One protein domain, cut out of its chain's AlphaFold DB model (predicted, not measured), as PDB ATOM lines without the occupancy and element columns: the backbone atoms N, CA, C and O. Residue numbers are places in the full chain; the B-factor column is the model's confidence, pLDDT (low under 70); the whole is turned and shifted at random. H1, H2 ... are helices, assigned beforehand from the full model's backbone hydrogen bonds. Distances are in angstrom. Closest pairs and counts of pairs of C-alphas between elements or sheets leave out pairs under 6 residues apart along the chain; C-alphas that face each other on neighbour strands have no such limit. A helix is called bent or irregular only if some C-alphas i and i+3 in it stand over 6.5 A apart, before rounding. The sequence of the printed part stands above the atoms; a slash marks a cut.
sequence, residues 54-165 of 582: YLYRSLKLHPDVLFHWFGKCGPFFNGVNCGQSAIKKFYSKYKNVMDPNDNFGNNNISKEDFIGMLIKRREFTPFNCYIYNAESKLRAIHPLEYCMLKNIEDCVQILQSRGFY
ATOM      1  N   TYR A  54     135.384 295.353 304.447       40.56
ATOM      2  CA  TYR A  54     134.246 295.475 305.367       40.56
ATOM      3  C   TYR A  54     132.949 294.896 304.782       40.56
ATOM      4  O   TYR A  54     132.280 294.140 305.475       40.56
ATOM      5  N   LEU A  55     132.650 295.137 303.501       40.31
ATOM      6  CA  LEU A  55     131.489 294.588 302.789       40.31
ATOM      7  C   LEU A  55     131.520 293.056 302.721       40.31
ATOM      8  O   LEU A  55     130.502 292.415 302.963       40.31
ATOM      9  N   TYR A  56     132.691 292.460 302.465       42.12
ATOM     10  CA  TYR A  56     132.884 291.004 302.488       42.12
ATOM     11  C   TYR A  56     132.802 290.409 303.900       42.12
ATOM     12  O   TYR A  56     132.453 289.240 304.049       42.12
ATOM     13  N   ARG A  57     133.113 291.192 304.941       40.72
ATOM     14  CA  ARG A  57     132.887 290.808 306.346       40.72
ATOM     15  C   ARG A  57     131.414 290.923 306.754       40.72
ATOM     16  O   ARG A  57     131.014 290.272 307.708       40.72
ATOM     17  N   SER A  58     130.617 291.706 306.028       41.66
ATOM     18  CA  SER A  58     129.180 291.901 306.260       41.66
ATOM     19  C   SER A  58     128.274 291.183 305.248       41.66
ATOM     20  O   SER A  58     127.076 291.461 305.211       41.66
ATOM     21  N   LEU A  59     128.811 290.277 304.420       54.00
ATOM     22  CA  LEU A  59     128.022 289.458 303.495       54.00
ATOM     23  C   LEU A  59     127.085 288.551 304.300       54.00
ATOM     24  O   LEU A  59     127.497 287.520 304.818       54.00
ATOM     25  N   LYS A  60     125.807 288.912 304.401       61.69
ATOM     26  CA  LYS A  60     124.780 287.937 304.775       61.69
ATOM     27  C   LYS A  60     124.646 286.946 303.624       61.69
ATOM     28  O   LYS A  60     124.519 287.350 302.469       61.69
ATOM     29  N   LEU A  61     124.717 285.653 303.926       72.06
ATOM     30  CA  LEU A  61     124.415 284.622 302.939       72.06
ATOM     31  C   LEU A  61     122.912 284.652 302.672       72.06
ATOM     32  O   LEU A  61     122.119 284.535 303.604       72.06
ATOM     33  N   HIS A  62     122.534 284.825 301.405       80.19
ATOM     34  CA  HIS A  62     121.129 284.792 301.011       80.19
ATOM     35  C   HIS A  62     120.510 283.441 301.422       80.19
ATOM     36  O   HIS A  62     121.164 282.411 301.209       80.19
ATOM     37  N   PRO A  63     119.284 283.407 301.979       81.94
ATOM     38  CA  PRO A  63     118.661 282.165 302.428       81.94
ATOM     39  C   PRO A  63     118.619 281.083 301.345       81.94
ATOM     40  O   PRO A  63     118.992 279.945 301.615       81.94
ATOM     41  N   ASP A  64     118.296 281.442 300.100       80.88
ATOM     42  CA  ASP A  64     118.271 280.483 298.984       80.88
ATOM     43  C   ASP A  64     119.612 279.796 298.763       80.88
ATOM     44  O   ASP A  64     119.656 278.617 298.435       80.88
ATOM     45  N   VAL A  65     120.724 280.509 298.970       83.19
ATOM     46  CA  VAL A  65     122.062 279.918 298.860       83.19
ATOM     47  C   VAL A  65     122.259 278.898 299.976       83.19
ATOM     48  O   VAL A  65     122.756 277.804 299.711       83.19
ATOM     49  N   LEU A  66     121.845 279.215 301.204       86.94
ATOM     50  CA  LEU A  66     121.949 278.295 302.338       86.94
ATOM     51  C   LEU A  66     121.134 277.023 302.103       86.94
ATOM     52  O   LEU A  66     121.663 275.922 302.242       86.94
ATOM     53  N   PHE A  67     119.872 277.172 301.708       86.44
ATOM     54  CA  PHE A  67     118.957 276.054 301.504       86.44
ATOM     55  C   PHE A  67     119.263 275.258 300.234       86.44
ATOM     56  O   PHE A  67     119.153 274.032 300.245       86.44
ATOM     57  N   HIS A  68     119.765 275.907 299.182       85.62
ATOM     58  CA  HIS A  68     120.302 275.219 298.013       85.62
ATOM     59  C   HIS A  68     121.495 274.338 298.381       85.62
ATOM     60  O   HIS A  68     121.528 273.163 298.018       85.62
ATOM     61  N   TRP A  69     122.463 274.870 299.135       85.50
ATOM     62  CA  TRP A  69     123.621 274.090 299.575       85.50
ATOM     63  C   TRP A  69     123.250 273.004 300.584       85.50
ATOM     64  O   TRP A  69     123.785 271.900 300.487       85.50
ATOM     65  N   PHE A  70     122.291 273.260 301.474       87.62
ATOM     66  CA  PHE A  70     121.738 272.238 302.358       87.62
ATOM     67  C   PHE A  70     121.086 271.106 301.554       87.62
ATOM     68  O   PHE A  70     121.433 269.945 301.741       87.62
ATOM     69  N   GLY A  71     120.204 271.416 300.598       82.62
ATOM     70  CA  GLY A  71     119.565 270.408 299.746       82.62
ATOM     71  C   GLY A  71     120.565 269.633 298.882       82.62
ATOM     72  O   GLY A  71     120.431 268.420 298.709       82.62
ATOM     73  N   LYS A  72     121.603 270.320 298.389       81.44
ATOM     74  CA  LYS A  72     122.691 269.755 297.579       81.44
ATOM     75  C   LYS A  72     123.608 268.815 298.361       81.44
ATOM     76  O   LYS A  72     124.037 267.797 297.815       81.44
ATOM     77  N   CYS A  73     123.938 269.158 299.602       80.50
ATOM     78  CA  CYS A  73     124.844 268.383 300.451       80.50
ATOM     79  C   CYS A  73     124.132 267.380 301.362       80.50
ATOM     80  O   CYS A  73     124.773 266.440 301.825       80.50
ATOM     81  N   GLY A  74     122.830 267.559 301.576       74.25
ATOM     82  CA  GLY A  74     121.979 266.686 302.367       74.25
ATOM     83  C   GLY A  74     121.121 265.739 301.504       74.25
ATOM     84  O   GLY A  74     121.682 264.893 300.805       74.25
ATOM     85  N   PRO A  75     119.775 265.820 301.567       62.31
ATOM     86  CA  PRO A  75     118.884 264.722 301.155       62.31
ATOM     87  C   PRO A  75     118.665 264.496 299.645       62.31
ATOM     88  O   PRO A  75     118.254 263.398 299.278       62.31
ATOM     89  N   PHE A  76     118.905 265.468 298.750       57.22
ATOM     90  CA  PHE A  76     118.333 265.393 297.385       57.22
ATOM     91  C   PHE A  76     119.262 264.961 296.258       57.22
ATOM     92  O   PHE A  76     118.774 264.513 295.223       57.22
ATOM     93  N   PHE A  77     120.579 265.073 296.422       53.22
ATOM     94  CA  PHE A  77     121.509 264.895 295.299       53.22
ATOM     95  C   PHE A  77     122.454 263.697 295.440       53.22
ATOM     96  O   PHE A  77     123.481 263.655 294.761       53.22
ATOM     97  N   ASN A  78     122.157 262.738 296.330       50.91
ATOM     98  CA  ASN A  78     123.050 261.610 296.659       50.91
ATOM     99  C   ASN A  78     124.508 262.049 296.926       50.91
ATOM    100  O   ASN A  78     125.455 261.291 296.736       50.91
ATOM    101  N   GLY A  79     124.714 263.312 297.321       50.72
ATOM    102  CA  GLY A  79     126.030 263.923 297.480       50.72
ATOM    103  C   GLY A  79     126.908 263.985 296.221       50.72
ATOM    104  O   GLY A  79     128.047 264.428 296.355       50.72
ATOM    105  N   VAL A  80     126.423 263.598 295.030       51.44
ATOM    106  CA  VAL A  80     127.236 263.474 293.798       51.44
ATOM    107  C   VAL A  80     127.871 264.815 293.416       51.44
ATOM    108  O   VAL A  80     129.031 264.869 293.024       51.44
ATOM    109  N   ASN A  81     127.154 265.919 293.647       57.28
ATOM    110  CA  ASN A  81     127.634 267.275 293.365       57.28
ATOM    111  C   ASN A  81     128.092 268.054 294.613       57.28
ATOM    112  O   ASN A  81     128.452 269.227 294.494       57.28
ATOM    113  N   CYS A  82     128.103 267.432 295.799       74.81
ATOM    114  CA  CYS A  82     128.653 267.999 297.038       74.81
ATOM    115  C   CYS A  82     129.955 267.279 297.430       74.81
ATOM    116  O   CYS A  82     130.097 266.713 298.514       74.81
ATOM    117  N   GLY A  83     130.906 267.250 296.495       76.12
ATOM    118  CA  GLY A  83     132.255 266.757 296.756       76.12
ATOM    119  C   GLY A  83     133.089 267.756 297.561       76.12
ATOM    120  O   GLY A  83     132.789 268.952 297.597       76.12
ATOM    121  N   GLN A  84     134.189 267.275 298.146       81.62
ATOM    122  CA  GLN A  84     135.112 268.104 298.929       81.62
ATOM    123  C   GLN A  84     135.625 269.332 298.165       81.62
ATOM    124  O   GLN A  84     135.732 270.419 298.725       81.62
ATOM    125  N   SER A  85     135.875 269.203 296.859       82.56
ATOM    126  CA  SER A  85     136.301 270.325 296.011       82.56
ATOM    127  C   SER A  85     135.253 271.442 295.938       82.56
ATOM    128  O   SER A  85     135.599 272.625 295.993       82.56
ATOM    129  N   ALA A  86     133.970 271.084 295.857       82.56
ATOM    130  CA  ALA A  86     132.863 272.030 295.803       82.56
ATOM    131  C   ALA A  86     132.647 272.719 297.157       82.56
ATOM    132  O   ALA A  86     132.518 273.945 297.192       82.56
ATOM    133  N   ILE A  87     132.677 271.953 298.258       86.62
ATOM    134  CA  ILE A  87     132.595 272.489 299.627       86.62
ATOM    135  C   ILE A  87     133.749 273.461 299.870       86.62
ATOM    136  O   ILE A  87     133.513 274.600 300.263       86.62
ATOM    137  N   LYS A  88     134.988 273.068 299.549       84.25
ATOM    138  CA  LYS A  88     136.176 273.911 299.732       84.25
ATOM    139  C   LYS A  88     136.101 275.209 298.927       84.25
ATOM    140  O   LYS A  88     136.453 276.262 299.449       84.25
ATOM    141  N   LYS A  89     135.607 275.159 297.681       83.19
ATOM    142  CA  LYS A  89     135.412 276.353 296.836       83.19
ATOM    143  C   LYS A  89     134.341 277.291 297.396       83.19
ATOM    144  O   LYS A  89     134.490 278.508 297.320       83.19
ATOM    145  N   PHE A  90     133.257 276.745 297.940       83.94
ATOM    146  CA  PHE A  90     132.219 277.555 298.570       83.94
ATOM    147  C   PHE A  90     132.701 278.149 299.897       83.94
ATOM    148  O   PHE A  90     132.588 279.356 300.106       83.94
ATOM    149  N   TYR A  91     133.296 277.328 300.763       84.94
ATOM    150  CA  TYR A  91     133.847 277.764 302.041       84.94
ATOM    151  C   TYR A  91     134.909 278.844 301.851       84.94
ATOM    152  O   TYR A  91     134.824 279.872 302.505       84.94
ATOM    153  N   SER A  92     135.846 278.705 300.906       81.12
ATOM    154  CA  SER A  92     136.857 279.746 300.670       81.12
ATOM    155  C   SER A  92     136.246 281.087 300.244       81.12
ATOM    156  O   SER A  92     136.751 282.139 300.636       81.12
ATOM    157  N   LYS A  93     135.127 281.066 299.503       79.81
ATOM    158  CA  LYS A  93     134.384 282.274 299.106       79.81
ATOM    159  C   LYS A  93     133.635 282.915 300.282       79.81
ATOM    160  O   LYS A  93     133.564 284.140 300.344       79.81
ATOM    161  N   TYR A  94     133.103 282.115 301.209       80.25
ATOM    162  CA  TYR A  94     132.220 282.575 302.294       80.25
ATOM    163  C   TYR A  94     132.766 282.344 303.713       80.25
ATOM    164  O   TYR A  94     132.010 282.421 304.682       80.25
ATOM    165  N   LYS A  95     134.074 282.104 303.855       81.06
ATOM    166  CA  LYS A  95     134.740 281.709 305.107       81.06
ATOM    167  C   LYS A  95     134.382 282.620 306.277       81.06
ATOM    168  O   LYS A  95     133.881 282.151 307.287       81.06
ATOM    169  N   ASN A  96     134.524 283.931 306.082       76.25
ATOM    170  CA  ASN A  96     134.252 284.946 307.111       76.25
ATOM    171  C   ASN A  96     132.803 284.925 307.634       76.25
ATOM    172  O   ASN A  96     132.539 285.426 308.721       76.25
ATOM    173  N   VAL A  97     131.868 284.395 306.842       78.12
ATOM    174  CA  VAL A  97     130.438 284.344 307.162       78.12
ATOM    175  C   VAL A  97     130.067 282.990 307.749       78.12
ATOM    176  O   VAL A  97     129.251 282.936 308.661       78.12
ATOM    177  N   MET A  98     130.635 281.901 307.232       79.75
ATOM    178  CA  MET A  98     130.327 280.528 307.646       79.75
ATOM    179  C   MET A  98     131.061 280.120 308.926       79.75
ATOM    180  O   MET A  98     130.474 279.458 309.781       79.75
ATOM    181  N   ASP A  99     132.306 280.569 309.071       80.50
ATOM    182  CA  ASP A  99     133.232 280.221 310.146       80.50
ATOM    183  C   ASP A  99     134.016 281.470 310.596       80.50
ATOM    184  O   ASP A  99     135.196 281.638 310.281       80.50
ATOM    185  N   PRO A 100     133.350 282.407 311.297       74.12
ATOM    186  CA  PRO A 100     133.958 283.678 311.696       74.12
ATOM    187  C   PRO A 100     135.108 283.518 312.701       74.12
ATOM    188  O   PRO A 100     135.923 284.428 312.826       74.12
ATOM    189  N   ASN A 101     135.173 282.376 313.391       79.25
ATOM    190  CA  ASN A 101     136.212 282.058 314.371       79.25
ATOM    191  C   ASN A 101     137.378 281.261 313.762       79.25
ATOM    192  O   ASN A 101     138.325 280.947 314.472       79.25
ATOM    193  N   ASP A 102     137.314 280.966 312.460       78.50
ATOM    194  CA  ASP A 102     138.301 280.169 311.734       78.50
ATOM    195  C   ASP A 102     138.600 278.807 312.388       78.50
ATOM    196  O   ASP A 102     139.747 278.363 312.462       78.50
ATOM    197  N   ASN A 103     137.552 278.135 312.868       78.50
ATOM    198  CA  ASN A 103     137.668 276.841 313.535       78.50
ATOM    199  C   ASN A 103     138.219 275.752 312.597       78.50
ATOM    200  O   ASN A 103     138.850 274.804 313.060       78.50
ATOM    201  N   PHE A 104     137.980 275.870 311.285       76.88
ATOM    202  CA  PHE A 104     138.370 274.860 310.297       76.88
ATOM    203  C   PHE A 104     139.600 275.237 309.451       76.88
ATOM    204  O   PHE A 104     140.176 274.364 308.797       76.88
ATOM    205  N   GLY A 105     140.069 276.490 309.454       70.88
ATOM    206  CA  GLY A 105     141.325 276.860 308.793       70.88
ATOM    207  C   GLY A 105     141.325 276.625 307.276       70.88
ATOM    208  O   GLY A 105     140.548 277.225 306.529       70.88
ATOM    209  N   ASN A 106     142.263 275.784 306.820       64.38
ATOM    210  CA  ASN A 106     142.391 275.272 305.444       64.38
ATOM    211  C   ASN A 106     142.072 273.763 305.348       64.38
ATOM    212  O   ASN A 106     142.365 273.135 304.321       64.38
ATOM    213  N   ASN A 107     141.521 273.181 306.415       70.56
ATOM    214  CA  ASN A 107     141.303 271.745 306.531       70.56
ATOM    215  C   ASN A 107     140.176 271.266 305.607       70.56
ATOM    216  O   ASN A 107     139.389 272.052 305.073       70.56
ATOM    217  N   ASN A 108     140.109 269.950 305.403       78.50
ATOM    218  CA  ASN A 108     138.973 269.333 304.724       78.50
ATOM    219  C   ASN A 108     137.752 269.406 305.644       78.50
ATOM    220  O   ASN A 108     137.793 268.917 306.768       78.50
ATOM    221  N   ILE A 109     136.677 270.015 305.153       83.19
ATOM    222  CA  ILE A 109     135.440 270.236 305.905       83.19
ATOM    223  C   ILE A 109     134.505 269.087 305.571       83.19
ATOM    224  O   ILE A 109     134.159 268.917 304.399       83.19
ATOM    225  N   SER A 110     134.123 268.275 306.555       83.19
ATOM    226  CA  SER A 110     133.183 267.176 306.310       83.19
ATOM    227  C   SER A 110     131.820 267.704 305.834       83.19
ATOM    228  O   SER A 110     131.517 268.898 305.931       83.19
ATOM    229  N   LYS A 111     130.979 266.829 305.278       83.19
ATOM    230  CA  LYS A 111     129.630 267.242 304.856       83.19
ATOM    231  C   LYS A 111     128.802 267.661 306.068       83.19
ATOM    232  O   LYS A 111     128.057 268.632 305.996       83.19
ATOM    233  N   GLU A 112     128.980 266.951 307.168       82.31
ATOM    234  CA  GLU A 112     128.322 267.140 308.450       82.31
ATOM    235  C   GLU A 112     128.733 268.481 309.074       82.31
ATOM    236  O   GLU A 112     127.864 269.279 309.427       82.31
ATOM    237  N   ASP A 113     130.033 268.801 309.085       84.94
ATOM    238  CA  ASP A 113     130.545 270.108 309.529       84.94
ATOM    239  C   ASP A 113     129.993 271.244 308.666       84.94
ATOM    240  O   ASP A 113     129.587 272.297 309.167       84.94
ATOM    241  N   PHE A 114     129.948 271.031 307.348       87.44
ATOM    242  CA  PHE A 114     129.407 272.010 306.417       87.44
ATOM    243  C   PHE A 114     127.919 272.277 306.667       87.44
ATOM    244  O   PHE A 114     127.509 273.439 306.741       87.44
ATOM    245  N   ILE A 115     127.123 271.223 306.870       87.31
ATOM    246  CA  ILE A 115     125.713 271.327 307.264       87.31
ATOM    247  C   ILE A 115     125.585 272.071 308.597       87.31
ATOM    248  O   ILE A 115     124.804 273.020 308.685       87.31
ATOM    249  N   GLY A 116     126.405 271.726 309.592       87.88
ATOM    250  CA  GLY A 116     126.459 272.407 310.885       87.88
ATOM    251  C   GLY A 116     126.735 273.911 310.764       87.88
ATOM    252  O   GLY A 116     126.122 274.723 311.458       87.88
ATOM    253  N   MET A 117     127.608 274.325 309.845       87.19
ATOM    254  CA  MET A 117     127.867 275.748 309.594       87.19
ATOM    255  C   MET A 117     126.688 276.463 308.922       87.19
ATOM    256  O   MET A 117     126.423 277.623 309.263       87.19
ATOM    257  N   LEU A 118     125.987 275.793 307.996       89.56
ATOM    258  CA  LEU A 118     124.820 276.343 307.296       89.56
ATOM    259  C   LEU A 118     123.670 276.609 308.271       89.56
ATOM    260  O   LEU A 118     123.165 277.730 308.325       89.56
ATOM    261  N   ILE A 119     123.302 275.617 309.090       90.44
ATOM    262  CA  ILE A 119     122.173 275.727 310.030       90.44
ATOM    263  C   ILE A 119     122.424 276.764 311.133       90.44
ATOM    264  O   ILE A 119     121.488 277.367 311.653       90.44
ATOM    265  N   LYS A 120     123.693 277.034 311.467       88.56
ATOM    266  CA  LYS A 120     124.073 278.067 312.443       88.56
ATOM    267  C   LYS A 120     123.851 279.491 311.912       88.56
ATOM    268  O   LYS A 120     123.771 280.422 312.714       88.56
ATOM    269  N   ARG A 121     123.700 279.703 310.595       86.75
ATOM    270  CA  ARG A 121     123.455 281.042 310.019       86.75
ATOM    271  C   ARG A 121     122.076 281.566 310.409       86.75
ATOM    272  O   ARG A 121     121.124 280.797 310.437       86.75
ATOM    273  N   ARG A 122     121.944 282.858 310.722       84.38
ATOM    274  CA  ARG A 122     120.686 283.452 311.232       84.38
ATOM    275  C   ARG A 122     119.543 283.374 310.221       84.38
ATOM    276  O   ARG A 122     118.386 283.291 310.604       84.38
ATOM    277  N   GLU A 123     119.887 283.370 308.944       85.38
ATOM    278  CA  GLU A 123     118.975 283.305 307.809       85.38
ATOM    279  C   GLU A 123     118.374 281.899 307.600       85.38
ATOM    280  O   GLU A 123     117.413 281.753 306.846       85.38
ATOM    281  N   PHE A 124     118.893 280.868 308.282       89.50
ATOM    282  CA  PHE A 124     118.375 279.498 308.235       89.50
ATOM    283  C   PHE A 124     117.149 279.349 309.156       89.50
ATOM    284  O   PHE A 124     117.242 278.836 310.275       89.50
ATOM    285  N   THR A 125     116.005 279.866 308.709       90.19
ATOM    286  CA  THR A 125     114.733 279.884 309.456       90.19
ATOM    287  C   THR A 125     113.665 279.022 308.773       90.19
ATOM    288  O   THR A 125     113.758 278.803 307.561       90.19
ATOM    289  N   PRO A 126     112.624 278.563 309.501       89.12
ATOM    290  CA  PRO A 126     111.512 277.823 308.899       89.12
ATOM    291  C   PRO A 126     110.846 278.596 307.756       89.12
ATOM    292  O   PRO A 126     110.694 278.064 306.660       89.12
ATOM    293  N   PHE A 127     110.551 279.886 307.965       86.00
ATOM    294  CA  PHE A 127     109.936 280.747 306.950       86.00
ATOM    295  C   PHE A 127     110.732 280.769 305.636       86.00
ATOM    296  O   PHE A 127     110.180 280.491 304.573       86.00
ATOM    297  N   ASN A 128     112.044 281.010 305.707       86.69
ATOM    298  CA  ASN A 128     112.890 281.034 304.513       86.69
ATOM    299  C   ASN A 128     112.993 279.653 303.846       86.69
ATOM    300  O   ASN A 128     113.051 279.567 302.621       86.69
ATOM    301  N   CYS A 129     112.975 278.569 304.630       89.19
ATOM    302  CA  CYS A 129     112.932 277.205 304.102       89.19
ATOM    303  C   CYS A 129     111.645 276.959 303.301       89.19
ATOM    304  O   CYS A 129     111.684 276.342 302.237       89.19
ATOM    305  N   TYR A 130     110.504 277.445 303.794       87.62
ATOM    306  CA  TYR A 130     109.213 277.287 303.127       87.62
ATOM    307  C   TYR A 130     109.118 278.089 301.832       87.62
ATOM    308  O   TYR A 130     108.619 277.553 300.845       87.62
ATOM    309  N   ILE A 131     109.642 279.319 301.810       81.38
ATOM    310  CA  ILE A 131     109.746 280.118 300.581       81.38
ATOM    311  C   ILE A 131     110.642 279.414 299.559       81.38
ATOM    312  O   ILE A 131     110.203 279.163 298.438       81.38
ATOM    313  N   TYR A 132     111.839 278.978 299.970       84.81
ATOM    314  CA  TYR A 132     112.739 278.221 299.100       84.81
ATOM    315  C   TYR A 132     112.060 276.970 298.520       84.81
ATOM    316  O   TYR A 132     112.159 276.704 297.324       84.81
ATOM    317  N   ASN A 133     111.325 276.216 299.345       85.75
ATOM    318  CA  ASN A 133     110.582 275.033 298.907       85.75
ATOM    319  C   ASN A 133     109.446 275.356 297.929       85.75
ATOM    320  O   ASN A 133     109.167 274.544 297.052       85.75
ATOM    321  N   ALA A 134     108.781 276.501 298.079       80.19
ATOM    322  CA  ALA A 134     107.706 276.918 297.183       80.19
ATOM    323  C   ALA A 134     108.233 277.365 295.807       80.19
ATOM    324  O   ALA A 134     107.581 277.126 294.791       80.19
ATOM    325  N   GLU A 135     109.404 278.003 295.768       78.44
ATOM    326  CA  GLU A 135     110.015 278.524 294.539       78.44
ATOM    327  C   GLU A 135     110.853 277.478 293.793       78.44
ATOM    328  O   GLU A 135     110.947 277.479 292.559       78.44
ATOM    329  N   SER A 136     111.467 276.561 294.536       69.56
ATOM    330  CA  SER A 136     112.276 275.484 293.989       69.56
ATOM    331  C   SER A 136     111.392 274.462 293.267       69.56
ATOM    332  O   SER A 136     110.582 273.773 293.872       69.56
ATOM    333  N   LYS A 137     111.613 274.272 291.959       62.09
ATOM    334  CA  LYS A 137     111.020 273.159 291.181       62.09
ATOM    335  C   LYS A 137     111.580 271.777 291.570       62.09
ATOM    336  O   LYS A 137     111.210 270.774 290.963       62.09
ATOM    337  N   LEU A 138     112.526 271.722 292.508       65.94
ATOM    338  CA  LEU A 138     113.101 270.486 293.039       65.94
ATOM    339  C   LEU A 138     112.243 269.957 294.199       65.94
ATOM    340  O   LEU A 138     111.324 270.622 294.666       65.94
ATOM    341  N   ARG A 139     112.555 268.755 294.691       69.19
ATOM    342  CA  ARG A 139     111.908 268.209 295.894       69.19
ATOM    343  C   ARG A 139     112.131 269.137 297.100       69.19
ATOM    344  O   ARG A 139     113.227 269.675 297.269       69.19
ATOM    345  N   ALA A 140     111.090 269.297 297.916       78.25
ATOM    346  CA  ALA A 140     111.100 270.136 299.112       78.25
ATOM    347  C   ALA A 140     112.125 269.634 300.131       78.25
ATOM    348  O   ALA A 140     112.211 268.436 300.364       78.25
ATOM    349  N   ILE A 141     112.884 270.538 300.750       85.19
ATOM    350  CA  ILE A 141     113.828 270.214 301.819       85.19
ATOM    351  C   ILE A 141     113.167 270.176 303.194       85.19
ATOM    352  O   ILE A 141     112.402 271.071 303.548       85.19
ATOM    353  N   HIS A 142     113.537 269.156 303.976       87.88
ATOM    354  CA  HIS A 142     113.076 268.915 305.345       87.88
ATOM    355  C   HIS A 142     114.293 268.822 306.282       87.88
ATOM    356  O   HIS A 142     114.807 267.727 306.526       87.88
ATOM    357  N   PRO A 143     114.838 269.963 306.755       91.12
ATOM    358  CA  PRO A 143     116.111 269.969 307.471       91.12
ATOM    359  C   PRO A 143     116.119 269.148 308.761       91.12
ATOM    360  O   PRO A 143     117.081 268.423 309.008       91.12
ATOM    361  N   LEU A 144     115.048 269.242 309.556       90.44
ATOM    362  CA  LEU A 144     114.947 268.538 310.834       90.44
ATOM    363  C   LEU A 144     114.855 267.024 310.622       90.44
ATOM    364  O   LEU A 144     115.653 266.287 311.193       90.44
ATOM    365  N   GLU A 145     113.968 266.574 309.730       88.56
ATOM    366  CA  GLU A 145     113.837 265.157 309.363       88.56
ATOM    367  C   GLU A 145     115.168 264.578 308.876       88.56
ATOM    368  O   GLU A 145     115.588 263.515 309.328       88.56
ATOM    369  N   TYR A 146     115.884 265.305 308.011       87.75
ATOM    370  CA  TYR A 146     117.195 264.873 307.533       87.75
ATOM    371  C   TYR A 146     118.196 264.688 308.680       87.75
ATOM    372  O   TYR A 146     118.875 263.662 308.742       87.75
ATOM    373  N   CYS A 147     118.294 265.660 309.591       87.62
ATOM    374  CA  CYS A 147     119.231 265.577 310.708       87.62
ATOM    375  C   CYS A 147     118.864 264.476 311.710       87.62
ATOM    376  O   CYS A 147     119.766 263.841 312.252       87.62
ATOM    377  N   MET A 148     117.572 264.188 311.892       86.31
ATOM    378  CA  MET A 148     117.104 263.056 312.698       86.31
ATOM    379  C   MET A 148     117.448 261.711 312.039       86.31
ATOM    380  O   MET A 148     118.026 260.846 312.688       86.31
ATOM    381  N   LEU A 149     117.201 261.554 310.732       84.62
ATOM    382  CA  LEU A 149     117.546 260.336 309.976       84.62
ATOM    383  C   LEU A 149     119.056 260.062 309.931       84.62
ATOM    384  O   LEU A 149     119.481 258.915 309.795       84.62
ATOM    385  N   LYS A 150     119.877 261.115 309.996       83.81
ATOM    386  CA  LYS A 150     121.345 261.022 310.027       83.81
ATOM    387  C   LYS A 150     121.942 261.037 311.431       83.81
ATOM    388  O   LYS A 150     123.158 260.946 311.540       83.81
ATOM    389  N   ASN A 151     121.109 261.113 312.469       81.94
ATOM    390  CA  ASN A 151     121.520 261.164 313.870       81.94
ATOM    391  C   ASN A 151     122.567 262.261 314.169       81.94
ATOM    392  O   ASN A 151     123.579 262.018 314.824       81.94
ATOM    393  N   ILE A 152     122.348 263.474 313.644       84.12
ATOM    394  CA  ILE A 152     123.231 264.632 313.861       84.12
ATOM    395  C   ILE A 152     122.672 265.463 315.025       84.12
ATOM    396  O   ILE A 152     121.901 266.398 314.805       84.12
ATOM    397  N   GLU A 153     123.046 265.119 316.258       82.81
ATOM    398  CA  GLU A 153     122.447 265.655 317.493       82.81
ATOM    399  C   GLU A 153     122.470 267.192 317.578       82.81
ATOM    400  O   GLU A 153     121.417 267.817 317.709       82.81
ATOM    401  N   ASP A 154     123.635 267.816 317.376       85.12
ATOM    402  CA  ASP A 154     123.778 269.279 317.340       85.12
ATOM    403  C   ASP A 154     122.844 269.932 316.310       85.12
ATOM    404  O   ASP A 154     122.310 271.021 316.528       85.12
ATOM    405  N   CYS A 155     122.639 269.274 315.162       88.56
ATOM    406  CA  CYS A 155     121.740 269.788 314.137       88.56
ATOM    407  C   CYS A 155     120.285 269.730 314.598       88.56
ATOM    408  O   CYS A 155     119.552 270.707 314.430       88.56
ATOM    409  N   VAL A 156     119.882 268.611 315.198       87.50
ATOM    410  CA  VAL A 156     118.533 268.420 315.736       87.50
ATOM    411  C   VAL A 156     118.232 269.483 316.795       87.50
ATOM    412  O   VAL A 156     117.244 270.202 316.651       87.50
ATOM    413  N   GLN A 157     119.128 269.684 317.767       87.94
ATOM    414  CA  GLN A 157     118.960 270.686 318.827       87.94
ATOM    415  C   GLN A 157     118.843 272.116 318.267       87.94
ATOM    416  O   GLN A 157     117.942 272.874 318.641       87.94
ATOM    417  N   ILE A 158     119.711 272.497 317.318       90.62
ATOM    418  CA  ILE A 158     119.666 273.828 316.692       90.62
ATOM    419  C   ILE A 158     118.347 274.033 315.943       90.62
ATOM    420  O   ILE A 158     117.722 275.087 316.078       90.62
ATOM    421  N   LEU A 159     117.915 273.055 315.148       91.44
ATOM    422  CA  LEU A 159     116.701 273.182 314.344       91.44
ATOM    423  C   LEU A 159     115.436 273.200 315.212       91.44
ATOM    424  O   LEU A 159     114.547 274.013 314.954       91.44
ATOM    425  N   GLN A 160     115.384 272.403 316.281       87.81
ATOM    426  CA  GLN A 160     114.302 272.438 317.271       87.81
ATOM    427  C   GLN A 160     114.213 273.797 317.965       87.81
ATOM    428  O   GLN A 160     113.145 274.403 317.987       87.81
ATOM    429  N   SER A 161     115.343 274.338 318.439       87.06
ATOM    430  CA  SER A 161     115.379 275.661 319.088       87.06
ATOM    431  C   SER A 161     114.912 276.803 318.172       87.06
ATOM    432  O   SER A 161     114.489 277.858 318.637       87.06
ATOM    433  N   ARG A 162     114.973 276.593 316.851       88.38
ATOM    434  CA  ARG A 162     114.509 277.535 315.823       88.38
ATOM    435  C   ARG A 162     113.076 277.282 315.365       88.38
ATOM    436  O   ARG A 162     112.607 277.975 314.461       88.38
ATOM    437  N   GLY A 163     112.395 276.305 315.958       88.12
ATOM    438  CA  GLY A 163     111.024 275.946 315.626       88.12
ATOM    439  C   GLY A 163     110.884 275.351 314.229       88.12
ATOM    440  O   GLY A 163     109.916 275.666 313.544       88.12
ATOM    441  N   PHE A 164     111.852 274.553 313.769       90.88
ATOM    442  CA  PHE A 164     111.618 273.668 312.628       90.88
ATOM    443  C   PHE A 164     110.736 272.497 313.056       90.88
ATOM    444  O   PHE A 164     110.848 271.997 314.172       90.88
ATOM    445  N   TYR A 165     109.896 272.049 312.133       88.75
ATOM    446  CA  TYR A 165     108.943 270.967 312.340       88.75
ATOM    447  C   TYR A 165     109.180 269.840 311.336       88.75
ATOM    448  O   TYR A 165     109.884 270.017 310.335       88.75
TER     449      TYR A 165
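This is residues 54 to 165 of the 582 residues of an uncharacterized protein of Rozella allomycis (strain CSF55) (UniProt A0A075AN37). Short helices gather round H4, with H2, H3 and H7 packed on it, each at a shallow tilt to it. H5 crosses H2 at about a right angle, H6 folds back into H7 as a hairpin, and the small H1 lies far out, beyond one end of H3. The printed part has 112 residues with seven named helices, H1 to H7 in order along the chain, and no named strand; the class is all helix. It is compact, with a radius of gyration of the C-alphas of 13.4 A, and rounded, with spans of 33 by 28 by 28 A.

The longest helix by residues, H3, residues 84 to 98, touches H4, residues 111 to 119, at a shallow tilt of 30 degrees, the same way; their closest C-alphas, of Met 98 and Met 117, are 5.7 A apart. With residues 96 to 97 alone, H3 only just touches H1, residues 54 to 57, with 3 pairs of C-alphas within 8 A, the closest those of Asn 96 and Arg 57 at 6.1 A. H4 is the hub, touching three helices. H2, residues 63 to 73, touches it at a shallow tilt of 19 degrees, opposite ways, with the C-alphas of Leu 66 and Leu 118 closest at 6.1 A. H7, residues 153 to 161, touches H4 at a shallow tilt of 16 degrees, the same way, with the C-alphas of Gly 116 and Cys 155 closest at 6.3 A. H5, residues 126 to 135, touches H2 about perpendicular at 79 degrees, with the C-alphas of Asp 64 and Tyr 132 closest at 6.0 A. H6, residues 143 to 149, and H7 form a helical hairpin at a steep tilt of 38 degrees, only just beyond shallow; their closest C-alphas, of Cys 147 and Val 156, are 5.8 A apart. H4 and H6 are near each other, with 5 pairs of C-alphas within 10 A. H3 and H5 are apart. In H2, H4, H5, H6 and H7 every O i to N i+4 pair is within hydrogen-bond range; in H3 9 of 11 are, and H1 is too short for such a pair.

H3 is 15.9 A from first to last C-alpha, beginning at C-alpha 84 (135.112, 268.104, 298.929); it is irregular, with C-alphas 93 and 96 8.4 A apart. H2 is 15.2 A long, H5 14.5 A, H4 and H7 12.4 A each, H6 10.1 A and H1 5.0 A. H1 begins at C-alpha 54 (134.246, 295.475, 305.367), and H7 ends at C-alpha 161 (115.379, 275.661, 319.088).

The two C-alphas farthest apart, of Tyr 54 and Leu 149, are 39.2 A apart. The printed part has no cut. The link from H3 to H4, residues 99 to 110, is long. The mean pLDDT of the printed part is 78.9; it is under 70 at residues 54 to 60, 75 to 81, 106 and 136 to 139.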